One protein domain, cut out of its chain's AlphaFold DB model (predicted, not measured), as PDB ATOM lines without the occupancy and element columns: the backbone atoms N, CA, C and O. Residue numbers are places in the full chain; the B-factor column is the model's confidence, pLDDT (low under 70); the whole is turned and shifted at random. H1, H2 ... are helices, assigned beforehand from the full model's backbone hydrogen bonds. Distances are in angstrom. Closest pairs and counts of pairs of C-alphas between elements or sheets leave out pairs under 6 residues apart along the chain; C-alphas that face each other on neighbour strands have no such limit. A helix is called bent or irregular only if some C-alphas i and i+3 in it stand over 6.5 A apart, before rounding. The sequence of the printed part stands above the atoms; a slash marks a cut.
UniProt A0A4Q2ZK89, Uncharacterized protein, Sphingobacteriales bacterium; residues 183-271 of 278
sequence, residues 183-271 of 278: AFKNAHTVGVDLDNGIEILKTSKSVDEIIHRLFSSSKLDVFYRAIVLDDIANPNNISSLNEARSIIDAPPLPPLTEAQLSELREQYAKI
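AT A GLANCE: This is residues 183 to 271 of the 278 residues of an uncharacterized protein of Sphingobacteriales bacterium (UniProt A0A4Q2ZK89). H3, H4 and H6 make a triangular up-and-down bundle, each running against the one before; H2 packs on H3, and H1 packs on both H2 and the crosswise H5. This all-helix, compact part has 89 residues with six named helices, H1 to H6 in order, and no named strand; the radius of gyration of the C-alphas is 12.1 A, the spans 35 by 26 by 20 A.

IN THESE COORDINATES: Find C-alpha 258 at (181.548, 222.131, 211.613); H6 runs 21.1 A to residue 271, only just irregular, with C-alphas 268 and 271 6.8 A apart. H4 is residues 222 to 233, H3 207 to 217, H2 194 to 203, H5 235 to 247, 18.8 A long, and H1 183 to 189, beginning at (192.830, 212.380, 227.215).

HOW THE PARTS SIT: H6 touches H4, closest at C-alphas 271 and 222, 6.6 A. The hairpin H3 and H4 touches at C-alphas 211 and 229, 6.9 A. H1 touches H5 about perpendicular, 76 degrees, closest at C-alphas 183 and 241, 5.3 A. O i to N i+4 pairs are within hydrogen-bond range throughout H1 to H5, and 9 of 10 in H6.

THE WHOLE: The printed part has no cut and no long link; residues 269 to 271 have pLDDT under 70.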
ATOM      1  N   ALA A 183     194.241 212.663 227.453       85.81
ATOM      2  CA  ALA A 183     192.830 212.380 227.215       85.81
ATOM      3  C   ALA A 183     192.164 211.727 228.433       85.81
ATOM      4  O   ALA A 183     191.096 212.170 228.854       85.81
ATOM      5  N   PHE A 184     192.812 210.730 229.048       85.62
ATOM      6  CA  PHE A 184     192.264 210.106 230.246       85.62
ATOM      7  C   PHE A 184     192.252 211.059 231.444       85.62
ATOM      8  O   PHE A 184     191.257 211.114 232.160       85.62
ATOM      9  N   LYS A 185     193.303 211.865 231.643       83.62
ATOM     10  CA  LYS A 185     193.325 212.888 232.704       83.62
ATOM     11  C   LYS A 185     192.138 213.852 232.589       83.62
ATOM     12  O   LYS A 185     191.500 214.127 233.600       83.62
ATOM     13  N   ASN A 186     191.802 214.295 231.376       81.94
ATOM     14  CA  ASN A 186     190.634 215.147 231.124       81.94
ATOM     15  C   ASN A 186     189.304 214.405 231.337       81.94
ATOM     16  O   ASN A 186     188.358 214.975 231.867       81.94
ATOM     17  N   ALA A 187     189.208 213.130 230.959       81.88
ATOM     18  CA  ALA A 187     188.010 212.331 231.226       81.88
ATOM     19  C   ALA A 187     187.819 212.074 232.736       81.88
ATOM     20  O   ALA A 187     186.700 212.065 233.253       81.88
ATOM     21  N   HIS A 188     188.914 211.908 233.476       82.50
ATOM     22  CA  HIS A 188     188.867 211.635 234.904       82.50
ATOM     23  C   HIS A 188     188.373 212.836 235.720       82.50
ATOM     24  O   HIS A 188     187.625 212.651 236.681       82.50
ATOM     25  N   THR A 189     188.710 214.070 235.323       79.69
ATOM     26  CA  THR A 189     188.211 215.285 236.000       79.69
ATOM     27  C   THR A 189     186.694 215.436 235.906       79.69
ATOM     28  O   THR A 189     186.091 216.051 236.783       79.69
ATOM     29  N   VAL A 190     186.068 214.834 234.892       77.50
ATOM     30  CA  VAL A 190     184.608 214.815 234.712       77.50
ATOM     31  C   VAL A 190     183.935 213.550 235.262       77.50
ATOM     32  O   VAL A 190     182.737 213.344 235.068       77.50
ATOM     33  N   GLY A 191     184.681 212.724 236.005       77.88
ATOM     34  CA  GLY A 191     184.153 211.586 236.759       77.88
ATOM     35  C   GLY A 191     184.157 210.248 236.020       77.88
ATOM     36  O   GLY A 191     183.477 209.327 236.466       77.88
ATOM     37  N   VAL A 192     184.901 210.121 234.917       82.31
ATOM     38  CA  VAL A 192     185.071 208.844 234.207       82.31
ATOM     39  C   VAL A 192     186.142 208.004 234.912       82.31
ATOM     40  O   VAL A 192     187.258 208.471 235.169       82.31
ATOM     41  N   ASP A 193     185.806 206.763 235.263       84.31
ATOM     42  CA  ASP A 193     186.769 205.795 235.790       84.31
ATOM     43  C   ASP A 193     187.630 205.179 234.674       84.31
ATOM     44  O   ASP A 193     187.359 205.328 233.483       84.31
ATOM     45  N   LEU A 194     188.710 204.503 235.067       81.50
ATOM     46  CA  LEU A 194     189.703 203.972 234.134       81.50
ATOM     47  C   LEU A 194     189.130 202.929 233.173       81.50
ATOM     48  O   LEU A 194     189.456 202.961 231.988       81.50
ATOM     49  N   ASP A 195     188.290 202.026 233.670       84.19
ATOM     50  CA  ASP A 195     187.752 200.931 232.866       84.19
ATOM     51  C   ASP A 195     186.732 201.460 231.861       84.19
ATOM     52  O   ASP A 195     186.833 201.174 230.667       84.19
ATOM     53  N   ASN A 196     185.838 202.339 232.314       85.44
ATOM     54  CA  ASN A 196     184.881 203.010 231.446       85.44
ATOM     55  C   ASN A 196     185.577 203.916 230.409       85.44
ATOM     56  O   ASN A 196     185.193 203.943 229.244       85.44
ATOM     57  N   GLY A 197     186.651 204.620 230.784       87.75
ATOM     58  CA  GLY A 197     187.432 205.436 229.849       87.75
ATOM     59  C   GLY A 197     188.060 204.615 228.716       87.75
ATOM     60  O   GLY A 197     187.998 205.017 227.550       87.75
ATOM     61  N   ILE A 198     188.616 203.443 229.046       88.25
ATOM     62  CA  ILE A 198     189.141 202.493 228.054       88.25
ATOM     63  C   ILE A 198     188.004 201.964 227.180       88.25
ATOM     64  O   ILE A 198     188.138 201.943 225.958       88.25
ATOM     65  N   GLU A 199     186.881 201.564 227.775       90.25
ATOM     66  CA  GLU A 199     185.732 201.027 227.045       90.25
ATOM     67  C   GLU A 199     185.179 202.035 226.030       90.25
ATOM     68  O   GLU A 199     185.006 201.697 224.852       90.25
ATOM     69  N   ILE A 200     184.961 203.286 226.453       90.69
ATOM     70  CA  ILE A 200     184.469 204.371 225.597       90.69
ATOM     71  C   ILE A 200     185.396 204.540 224.395       90.69
ATOM     72  O   ILE A 200     184.929 204.529 223.253       90.69
ATOM     73  N   LEU A 201     186.707 204.651 224.614       91.38
ATOM     74  CA  LEU A 201     187.650 204.869 223.519       91.38
ATOM     75  C   LEU A 201     187.876 203.625 222.661       91.38
ATOM     76  O   LEU A 201     188.109 203.765 221.467       91.38
ATOM     77  N   LYS A 202     187.767 202.412 223.198       90.12
ATOM     78  CA  LYS A 202     187.965 201.192 222.405       90.12
ATOM     79  C   LYS A 202     186.785 200.892 221.486       90.12
ATOM     80  O   LYS A 202     186.966 200.367 220.391       90.12
ATOM     81  N   THR A 203     185.572 201.215 221.928       90.62
ATOM     82  CA  THR A 203     184.338 200.826 221.230       90.62
ATOM     83  C   THR A 203     183.739 201.927 220.359       90.62
ATOM     84  O   THR A 203     182.943 201.613 219.474       90.62
ATOM     85  N   SER A 204     184.116 203.192 220.575       92.31
ATOM     86  CA  SER A 204     183.604 204.314 219.779       92.31
ATOM     87  C   SER A 204     184.284 204.406 218.412       92.31
ATOM     88  O   SER A 204     185.516 204.312 218.304       92.31
ATOM     89  N   LYS A 205     183.476 204.630 217.374       91.06
ATOM     90  CA  LYS A 205     183.893 204.752 215.964       91.06
ATOM     91  C   LYS A 205     183.991 206.194 215.473       91.06
ATOM     92  O   LYS A 205     184.448 206.422 214.355       91.06
ATOM     93  N   SER A 206     183.581 207.150 216.296       91.00
ATOM     94  CA  SER A 206     183.582 208.575 215.984       91.00
ATOM     95  C   SER A 206     183.723 209.415 217.254       91.00
ATOM     96  O   SER A 206     183.552 208.925 218.374       91.00
ATOM     97  N   VAL A 207     184.074 210.693 217.082       88.69
ATOM     98  CA  VAL A 207     184.185 211.642 218.200       88.69
ATOM     99  C   VAL A 207     182.803 211.956 218.785       88.69
ATOM    100  O   VAL A 207     182.688 212.118 219.998       88.69
ATOM    101  N   ASP A 208     181.744 211.964 217.968       89.38
ATOM    102  CA  ASP A 208     180.369 212.120 218.458       89.38
ATOM    103  C   ASP A 208     179.971 210.973 219.403       89.38
ATOM    104  O   ASP A 208     179.485 211.239 220.503       89.38
ATOM    105  N   GLU A 209     180.271 209.713 219.061       90.06
ATOM    106  CA  GLU A 209     179.987 208.558 219.917       90.06
ATOM    107  C   GLU A 209     180.716 208.656 221.266       90.06
ATOM    108  O   GLU A 209     180.134 208.331 222.305       90.06
ATOM    109  N   ILE A 210     181.961 209.153 221.267       89.69
ATOM    110  CA  ILE A 210     182.721 209.405 222.500       89.69
ATOM    111  C   ILE A 210     181.987 210.427 223.366       89.69
ATOM    112  O   ILE A 210     181.772 210.173 224.550       89.69
ATOM    113  N   ILE A 211     181.570 211.556 222.787       88.69
ATOM    114  CA  ILE A 211     180.849 212.620 223.499       88.69
ATOM    115  C   ILE A 211     179.534 212.078 224.076       88.69
ATOM    116  O   ILE A 211     179.248 212.277 225.259       88.69
ATOM    117  N   HIS A 212     178.767 211.323 223.286       87.94
ATOM    118  CA  HIS A 212     177.523 210.686 223.726       87.94
ATOM    119  C   HIS A 212     177.718 209.765 224.928       87.94
ATOM    120  O   HIS A 212     176.991 209.866 225.923       87.94
ATOM    121  N   ARG A 213     178.702 208.866 224.866       88.31
ATOM    122  CA  ARG A 213     178.962 207.902 225.944       88.31
ATOM    123  C   ARG A 213     179.576 208.563 227.173       88.31
ATOM    124  O   ARG A 213     179.224 208.205 228.298       88.31
ATOM    125  N   LEU A 214     180.425 209.569 226.983       86.75
ATOM    126  CA  LEU A 214     181.008 210.349 228.070       86.75
ATOM    127  C   LEU A 214     179.931 211.139 228.827       86.75
ATOM    128  O   LEU A 214     179.896 211.113 230.053       86.75
ATOM    129  N   PHE A 215     178.980 211.769 228.134       86.19
ATOM    130  CA  PHE A 215     177.858 212.458 228.788       86.19
ATOM    131  C   PHE A 215     176.807 211.520 229.382       86.19
ATOM    132  O   PHE A 215     176.112 211.912 230.317       86.19
ATOM    133  N   SER A 216     176.700 210.291 228.874       81.25
ATOM    134  CA  SER A 216     175.814 209.267 229.446       81.25
ATOM    135  C   SER A 216     176.396 208.634 230.712       81.25
ATOM    136  O   SER A 216     175.643 208.228 231.592       81.25
ATOM    137  N   SER A 217     177.725 208.562 230.817       72.31
ATOM    138  CA  SER A 217     178.426 207.984 231.971       72.31
ATOM    139  C   SER A 217     178.840 209.009 233.033       72.31
ATOM    140  O   SER A 217     179.104 208.634 234.174       72.31
ATOM    141  N   SER A 218     178.861 210.303 232.699       70.44
ATOM    142  CA  SER A 218     179.212 211.383 233.628       70.44
ATOM    143  C   SER A 218     177.982 212.064 234.236       70.44
ATOM    144  O   SER A 218     176.910 212.151 233.635       70.44
ATOM    145  N   LYS A 219     178.142 212.615 235.446       72.25
ATOM    146  CA  LYS A 219     177.104 213.398 236.146       72.25
ATOM    147  C   LYS A 219     177.147 214.893 235.795       72.25
ATOM    148  O   LYS A 219     176.778 215.725 236.618       72.25
ATOM    149  N   LEU A 220     177.644 215.243 234.608       76.19
ATOM    150  CA  LEU A 220     177.798 216.637 234.193       76.19
ATOM    151  C   LEU A 220     176.437 217.288 233.927       76.19
ATOM    152  O   LEU A 220     175.605 216.723 233.208       76.19
ATOM    153  N   ASP A 221     176.246 218.493 234.465       79.00
ATOM    154  CA  ASP A 221     175.105 219.339 234.126       79.00
ATOM    155  C   ASP A 221     175.234 219.945 232.716       79.00
ATOM    156  O   ASP A 221     176.241 219.789 232.021       79.00
ATOM    157  N   VAL A 222     174.179 220.630 232.276       75.75
ATOM    158  CA  VAL A 222     174.071 221.210 230.929       75.75
ATOM    159  C   VAL A 222     175.184 222.223 230.643       75.75
ATOM    160  O   VAL A 222     175.714 222.254 229.533       75.75
ATOM    161  N   PHE A 223     175.569 223.026 231.636       76.19
ATOM    162  CA  PHE A 223     176.602 224.047 231.478       76.19
ATOM    163  C   PHE A 223     177.978 223.404 231.282       76.19
ATOM    164  O   PHE A 223     178.688 223.738 230.332       76.19
ATOM    165  N   TYR A 224     178.331 222.418 232.111       79.38
ATOM    166  CA  TYR A 224     179.604 221.715 231.963       79.38
ATOM    167  C   TYR A 224     179.665 220.851 230.699       79.38
ATOM    168  O   TYR A 224     180.738 220.726 230.112       79.38
ATOM    169  N   ARG A 225     178.539 220.301 230.222       82.81
ATOM    170  CA  ARG A 225     178.493 219.568 228.942       82.81
ATOM    171  C   ARG A 225     178.887 220.445 227.756       82.81
ATOM    172  O   ARG A 225     179.631 219.978 226.902       82.81
ATOM    173  N   ALA A 226     178.450 221.704 227.715       79.44
ATOM    174  CA  ALA A 226     178.836 222.626 226.644       79.44
ATOM    175  C   ALA A 226     180.353 222.887 226.635       79.44
ATOM    176  O   ALA A 226     180.990 222.791 225.589       79.44
ATOM    177  N   ILE A 227     180.942 223.125 227.812       81.06
ATOM    178  CA  ILE A 227     182.389 223.349 227.960       81.06
ATOM    179  C   ILE A 227     183.183 222.106 227.541       81.06
ATOM    180  O   ILE A 227     184.149 222.208 226.790       81.06
ATOM    181  N   VAL A 228     182.776 220.926 228.014       83.75
ATOM    182  CA  VAL A 228     183.467 219.662 227.720       83.75
ATOM    183  C   VAL A 228     183.341 219.286 226.245       83.75
ATOM    184  O   VAL A 228     184.288 218.754 225.674       83.75
ATOM    185  N   LEU A 229     182.209 219.585 225.606       86.19
ATOM    186  CA  LEU A 229     182.024 219.379 224.171       86.19
ATOM    187  C   LEU A 229     183.017 220.213 223.358       86.19
ATOM    188  O   LEU A 229     183.690 219.668 222.484       86.19
ATOM    189  N   ASP A 230     183.139 221.506 223.665       83.12
ATOM    190  CA  ASP A 230     184.074 222.391 222.968       83.12
ATOM    191  C   ASP A 230     185.539 222.012 223.250       83.12
ATOM    192  O   ASP A 230     186.381 222.095 222.354       83.12
ATOM    193  N   ASP A 231     185.846 221.537 224.463       84.69
ATOM    194  CA  ASP A 231     187.172 221.013 224.797       84.69
ATOM    195  C   ASP A 231     187.487 219.744 223.989       84.69
ATOM    196  O   ASP A 231     188.521 219.682 223.327       84.69
ATOM    197  N   ILE A 232     186.588 218.755 223.948       84.31
ATOM    198  CA  ILE A 232     186.788 217.514 223.177       84.31
ATOM    199  C   ILE A 232     186.923 217.798 221.676       84.31
ATOM    200  O   ILE A 232     187.743 217.170 221.008       84.31
ATOM    201  N   ALA A 233     186.152 218.748 221.145       84.00
ATOM    202  CA  ALA A 233     186.192 219.127 219.735       84.00
ATOM    203  C   ALA A 233     187.459 219.911 219.338       84.00
ATOM    204  O   ALA A 233     187.720 220.097 218.148       84.00
ATOM    205  N   ASN A 234     188.266 220.366 220.303       86.50
ATOM    206  CA  ASN A 234     189.510 221.071 220.024       86.50
ATOM    207  C   ASN A 234     190.512 220.149 219.294       86.50
ATOM    208  O   ASN A 234     190.816 219.067 219.804       86.50
ATOM    209  N   PRO A 235     191.116 220.575 218.164       84.00
ATOM    210  CA  PRO A 235     192.079 219.764 217.411       84.00
ATOM    211  C   PRO A 235     193.225 219.181 218.251       84.00
ATOM    212  O   PRO A 235     193.629 218.038 218.034       84.00
ATOM    213  N   ASN A 236     193.718 219.924 219.248       83.94
ATOM    214  CA  ASN A 236     194.775 219.443 220.142       83.94
ATOM    215  C   ASN A 236     194.294 218.278 221.017       83.94
ATOM    216  O   ASN A 236     195.024 217.311 221.222       83.94
ATOM    217  N   ASN A 237     193.057 218.348 221.508       86.62
ATOM    218  CA  ASN A 237     192.480 217.296 222.339       86.62
ATOM    219  C   ASN A 237     192.061 216.082 221.496       86.62
ATOM    220  O   ASN A 237     192.197 214.957 221.967       86.62
ATOM    221  N   ILE A 238     191.666 216.277 220.233       87.81
ATOM    222  CA  ILE A 238     191.460 215.183 219.268       87.81
ATOM    223  C   ILE A 238     192.779 214.445 218.982       87.81
ATOM    224  O   ILE A 238     192.796 213.214 218.955       87.81
ATOM    225  N   SER A 239     193.899 215.164 218.842       89.25
ATOM    226  CA  SER A 239     195.233 214.544 218.751       89.25
ATOM    227  C   SER A 239     195.534 213.710 219.996       89.25
ATOM    228  O   SER A 239     195.842 212.527 219.880       89.25
ATOM    229  N   SER A 240     195.335 214.273 221.191       87.25
ATOM    230  CA  SER A 240     195.533 213.543 222.450       87.25
ATOM    231  C   SER A 240     194.583 212.350 222.631       87.25
ATOM    232  O   SER A 240     194.964 211.360 223.253       87.25
ATOM    233  N   LEU A 241     193.363 212.400 222.088       90.56
ATOM    234  CA  LEU A 241     192.446 211.257 222.035       90.56
ATOM    235  C   LEU A 241     192.982 210.160 221.115       90.56
ATOM    236  O   LEU A 241     192.948 208.991 221.487       90.56
ATOM    237  N   ASN A 242     193.507 210.515 219.944       92.44
ATOM    238  CA  ASN A 242     194.104 209.556 219.015       92.44
ATOM    239  C   ASN A 242     195.412 208.953 219.552       92.44
ATOM    240  O   ASN A 242     195.643 207.761 219.367       92.44
ATOM    241  N   GLU A 243     196.213 209.730 220.284       90.75
ATOM    242  CA  GLU A 243     197.346 209.221 221.069       90.75
ATOM    243  C   GLU A 243     196.871 208.233 222.140       90.75
ATOM    244  O   GLU A 243     197.428 207.152 222.276       90.75
ATOM    245  N   ALA A 244     195.801 208.545 222.874       90.50
ATOM    246  CA  ALA A 244     195.266 207.623 223.871       90.50
ATOM    247  C   ALA A 244     194.702 206.335 223.247       90.50
ATOM    248  O   ALA A 244     194.840 205.253 223.818       90.50
ATOM    249  N   ARG A 245     194.098 206.441 222.058       92.50
ATOM    250  CA  ARG A 245     193.574 205.308 221.285       92.50
ATOM    251  C   ARG A 245     194.677 204.400 220.753       92.50
ATOM    252  O   ARG A 245     194.492 203.187 220.781       92.50
ATOM    253  N   SER A 246     195.825 204.945 220.345       91.94
ATOM    254  CA  SER A 246     196.949 204.123 219.883       91.94
ATOM    255  C   SER A 246     197.524 203.241 220.997       91.94
ATOM    256  O   SER A 246     197.902 202.107 220.729       91.94
ATOM    257  N   ILE A 247     197.500 203.703 222.254       87.62
ATOM    258  CA  ILE A 247     197.935 202.919 223.428       87.62
ATOM    259  C   ILE A 247     197.066 201.669 223.635       87.62
ATOM    260  O   ILE A 247     197.548 200.648 224.122       87.62
ATOM    261  N   ILE A 248     195.778 201.748 223.291       88.50
ATOM    262  CA  ILE A 248     194.792 200.673 223.491       88.50
ATOM    263  C   ILE A 248     194.436 199.938 222.188       88.50
ATOM    264  O   ILE A 248     193.402 199.267 222.129       88.50
ATOM    265  N   ASP A 249     195.272 200.079 221.154       88.38
ATOM    266  CA  ASP A 249     195.114 199.466 219.829       88.38
ATOM    267  C   ASP A 249     193.781 199.811 219.132       88.38
ATOM    268  O   ASP A 249     193.219 199.021 218.372       88.38
ATOM    269  N   ALA A 250     193.251 201.010 219.389       89.62
ATOM    270  CA  ALA A 250     192.056 201.524 218.734       89.62
ATOM    271  C   ALA A 250     192.433 202.408 217.525       89.62
ATOM    272  O   ALA A 250     193.359 203.218 217.611       89.62
ATOM    273  N   PRO A 251     191.709 202.306 216.392       88.56
ATOM    274  CA  PRO A 251     192.013 203.087 215.195       88.56
ATOM    275  C   PRO A 251     191.800 204.585 215.452       88.56
ATOM    276  O   PRO A 251     190.880 204.932 216.202       88.56
ATOM    277  N   PRO A 252     192.592 205.481 214.837       91.88
ATOM    278  CA  PRO A 252     192.420 206.917 215.009       91.88
ATOM    279  C   PRO A 252     191.075 207.380 214.444       91.88
ATOM    280  O   PRO A 252     190.551 206.814 213.483       91.88
ATOM    281  N   LEU A 253     190.529 208.429 215.046       90.06
ATOM    282  CA  LEU A 253     189.281 209.051 214.636       90.06
ATOM    283  C   LEU A 253     189.544 210.347 213.866       90.06
ATOM    284  O   LEU A 253     190.452 211.105 214.232       90.06
ATOM    285  N   PRO A 254     188.744 210.633 212.823       87.50
ATOM    286  CA  PRO A 254     188.766 211.931 212.171       87.50
ATOM    287  C   PRO A 254     188.192 213.011 213.104       87.50
ATOM    288  O   PRO A 254     187.375 212.704 213.977       87.50
ATOM    289  N   PRO A 255     188.586 214.282 212.920       86.75
ATOM    290  CA  PRO A 255     187.985 215.383 213.656       86.75
ATOM    291  C   PRO A 255     186.516 215.594 213.267       86.75
ATOM    292  O   PRO A 255     186.090 215.214 212.175       86.75
ATOM    293  N   LEU A 256     185.750 216.232 214.156       85.44
ATOM    294  CA  LEU A 256     184.374 216.638 213.864       85.44
ATOM    295  C   LEU A 256     184.355 217.701 212.761       85.44
ATOM    296  O   LEU A 256     185.156 218.635 212.765       85.44
ATOM    297  N   THR A 257     183.405 217.583 211.837       88.12
ATOM    298  CA  THR A 257     183.083 218.669 210.903       88.12
ATOM    299  C   THR A 257     182.296 219.775 211.611       88.12
ATOM    300  O   THR A 257     181.603 219.521 212.596       88.12
ATOM    301  N   GLU A 258     182.331 220.999 211.079       86.19
ATOM    302  CA  GLU A 258     181.548 222.131 211.613       86.19
ATOM    303  C   GLU A 258     180.039 221.839 211.680       86.19
ATOM    304  O   GLU A 258     179.355 222.263 212.614       86.19
ATOM    305  N   ALA A 259     179.513 221.068 210.721       87.38
ATOM    306  CA  ALA A 259     178.115 220.645 210.719       87.38
ATOM    307  C   ALA A 259     177.802 219.718 211.907       87.38
ATOM    308  O   ALA A 259     176.853 219.972 212.646       87.38
ATOM    309  N   GLN A 260     178.641 218.702 212.141       87.38
ATOM    310  CA  GLN A 260     178.493 217.783 213.278       87.38
ATOM    311  C   GLN A 260     178.663 218.506 214.617       87.38
ATOM    312  O   GLN A 260     177.919 218.252 215.560       87.38
ATOM    313  N   LEU A 261     179.623 219.431 214.708       86.19
ATOM    314  CA  LEU A 261     179.839 220.224 215.914       86.19
ATOM    315  C   LEU A 261     178.625 221.109 216.229       86.19
ATOM    316  O   LEU A 261     178.213 221.203 217.383       86.19
ATOM    317  N   SER A 262     178.031 221.726 215.206       85.81
ATOM    318  CA  SER A 262     176.822 222.544 215.347       85.81
ATOM    319  C   SER A 262     175.619 221.717 215.806       85.81
ATOM    320  O   SER A 262     174.897 222.146 216.704       85.81
ATOM    321  N   GLU A 263     175.440 220.513 215.257       87.81
ATOM    322  CA  GLU A 263     174.380 219.582 215.658       87.81
ATOM    323  C   GLU A 263     174.543 219.118 217.112       87.81
ATOM    324  O   GLU A 263     173.593 219.181 217.895       87.81
ATOM    325  N   LEU A 264     175.760 218.739 217.517       86.31
ATOM    326  CA  LEU A 264     176.053 218.356 218.900       86.31
ATOM    327  C   LEU A 264     175.834 219.530 219.866       86.31
ATOM    328  O   LEU A 264     175.247 219.352 220.935       86.31
ATOM    329  N   ARG A 265     176.253 220.747 219.494       86.00
ATOM    330  CA  ARG A 265     175.971 221.955 220.283       86.00
ATOM    331  C   ARG A 265     174.475 222.161 220.441       86.00
ATOM    332  O   ARG A 265     174.028 222.394 221.554       86.00
ATOM    333  N   GLU A 266     173.688 222.037 219.380       85.00
ATOM    334  CA  GLU A 266     172.234 222.182 219.458       85.00
ATOM    335  C   GLU A 266     171.595 221.100 220.345       85.00
ATOM    336  O   GLU A 266     170.753 221.403 221.194       85.00
ATOM    337  N   GLN A 267     172.034 219.850 220.202       83.44
ATOM    338  CA  GLN A 267     171.552 218.715 220.982       83.44
ATOM    339  C   GLN A 267     171.824 218.878 222.481       83.44
ATOM    340  O   GLN A 267     170.945 218.611 223.303       83.44
ATOM    341  N   TYR A 268     173.024 219.334 222.842       77.44
ATOM    342  CA  TYR A 268     173.438 219.473 224.236       77.44
ATOM    343  C   TYR A 268     173.169 220.861 224.835       77.44
ATOM    344  O   TYR A 268     173.141 220.982 226.058       77.44
ATOM    345  N   ALA A 269     172.865 221.879 224.019       66.06
ATOM    346  CA  ALA A 269     172.416 223.201 224.468       66.06
ATOM    347  C   ALA A 269     170.891 223.304 224.669       66.06
ATOM    348  O   ALA A 269     170.433 224.167 225.420       66.06
ATOM    349  N   LYS A 270     170.072 222.435 224.051       56.06
ATOM    350  CA  LYS A 270     168.593 222.508 224.118       56.06
ATOM    351  C   LYS A 270     167.952 222.198 225.482       56.06
ATOM    352  O   LYS A 270     166.742 222.358 225.614       56.06
ATOM    353  N   ILE A 271     168.710 221.872 226.532       49.38
ATOM    354  CA  ILE A 271     168.187 221.768 227.915       49.38
ATOM    355  C   ILE A 271     168.404 223.092 228.681       49.38
ATOM    356  O   ILE A 271     168.672 223.099 229.876       49.38
TER     357      ILE A 271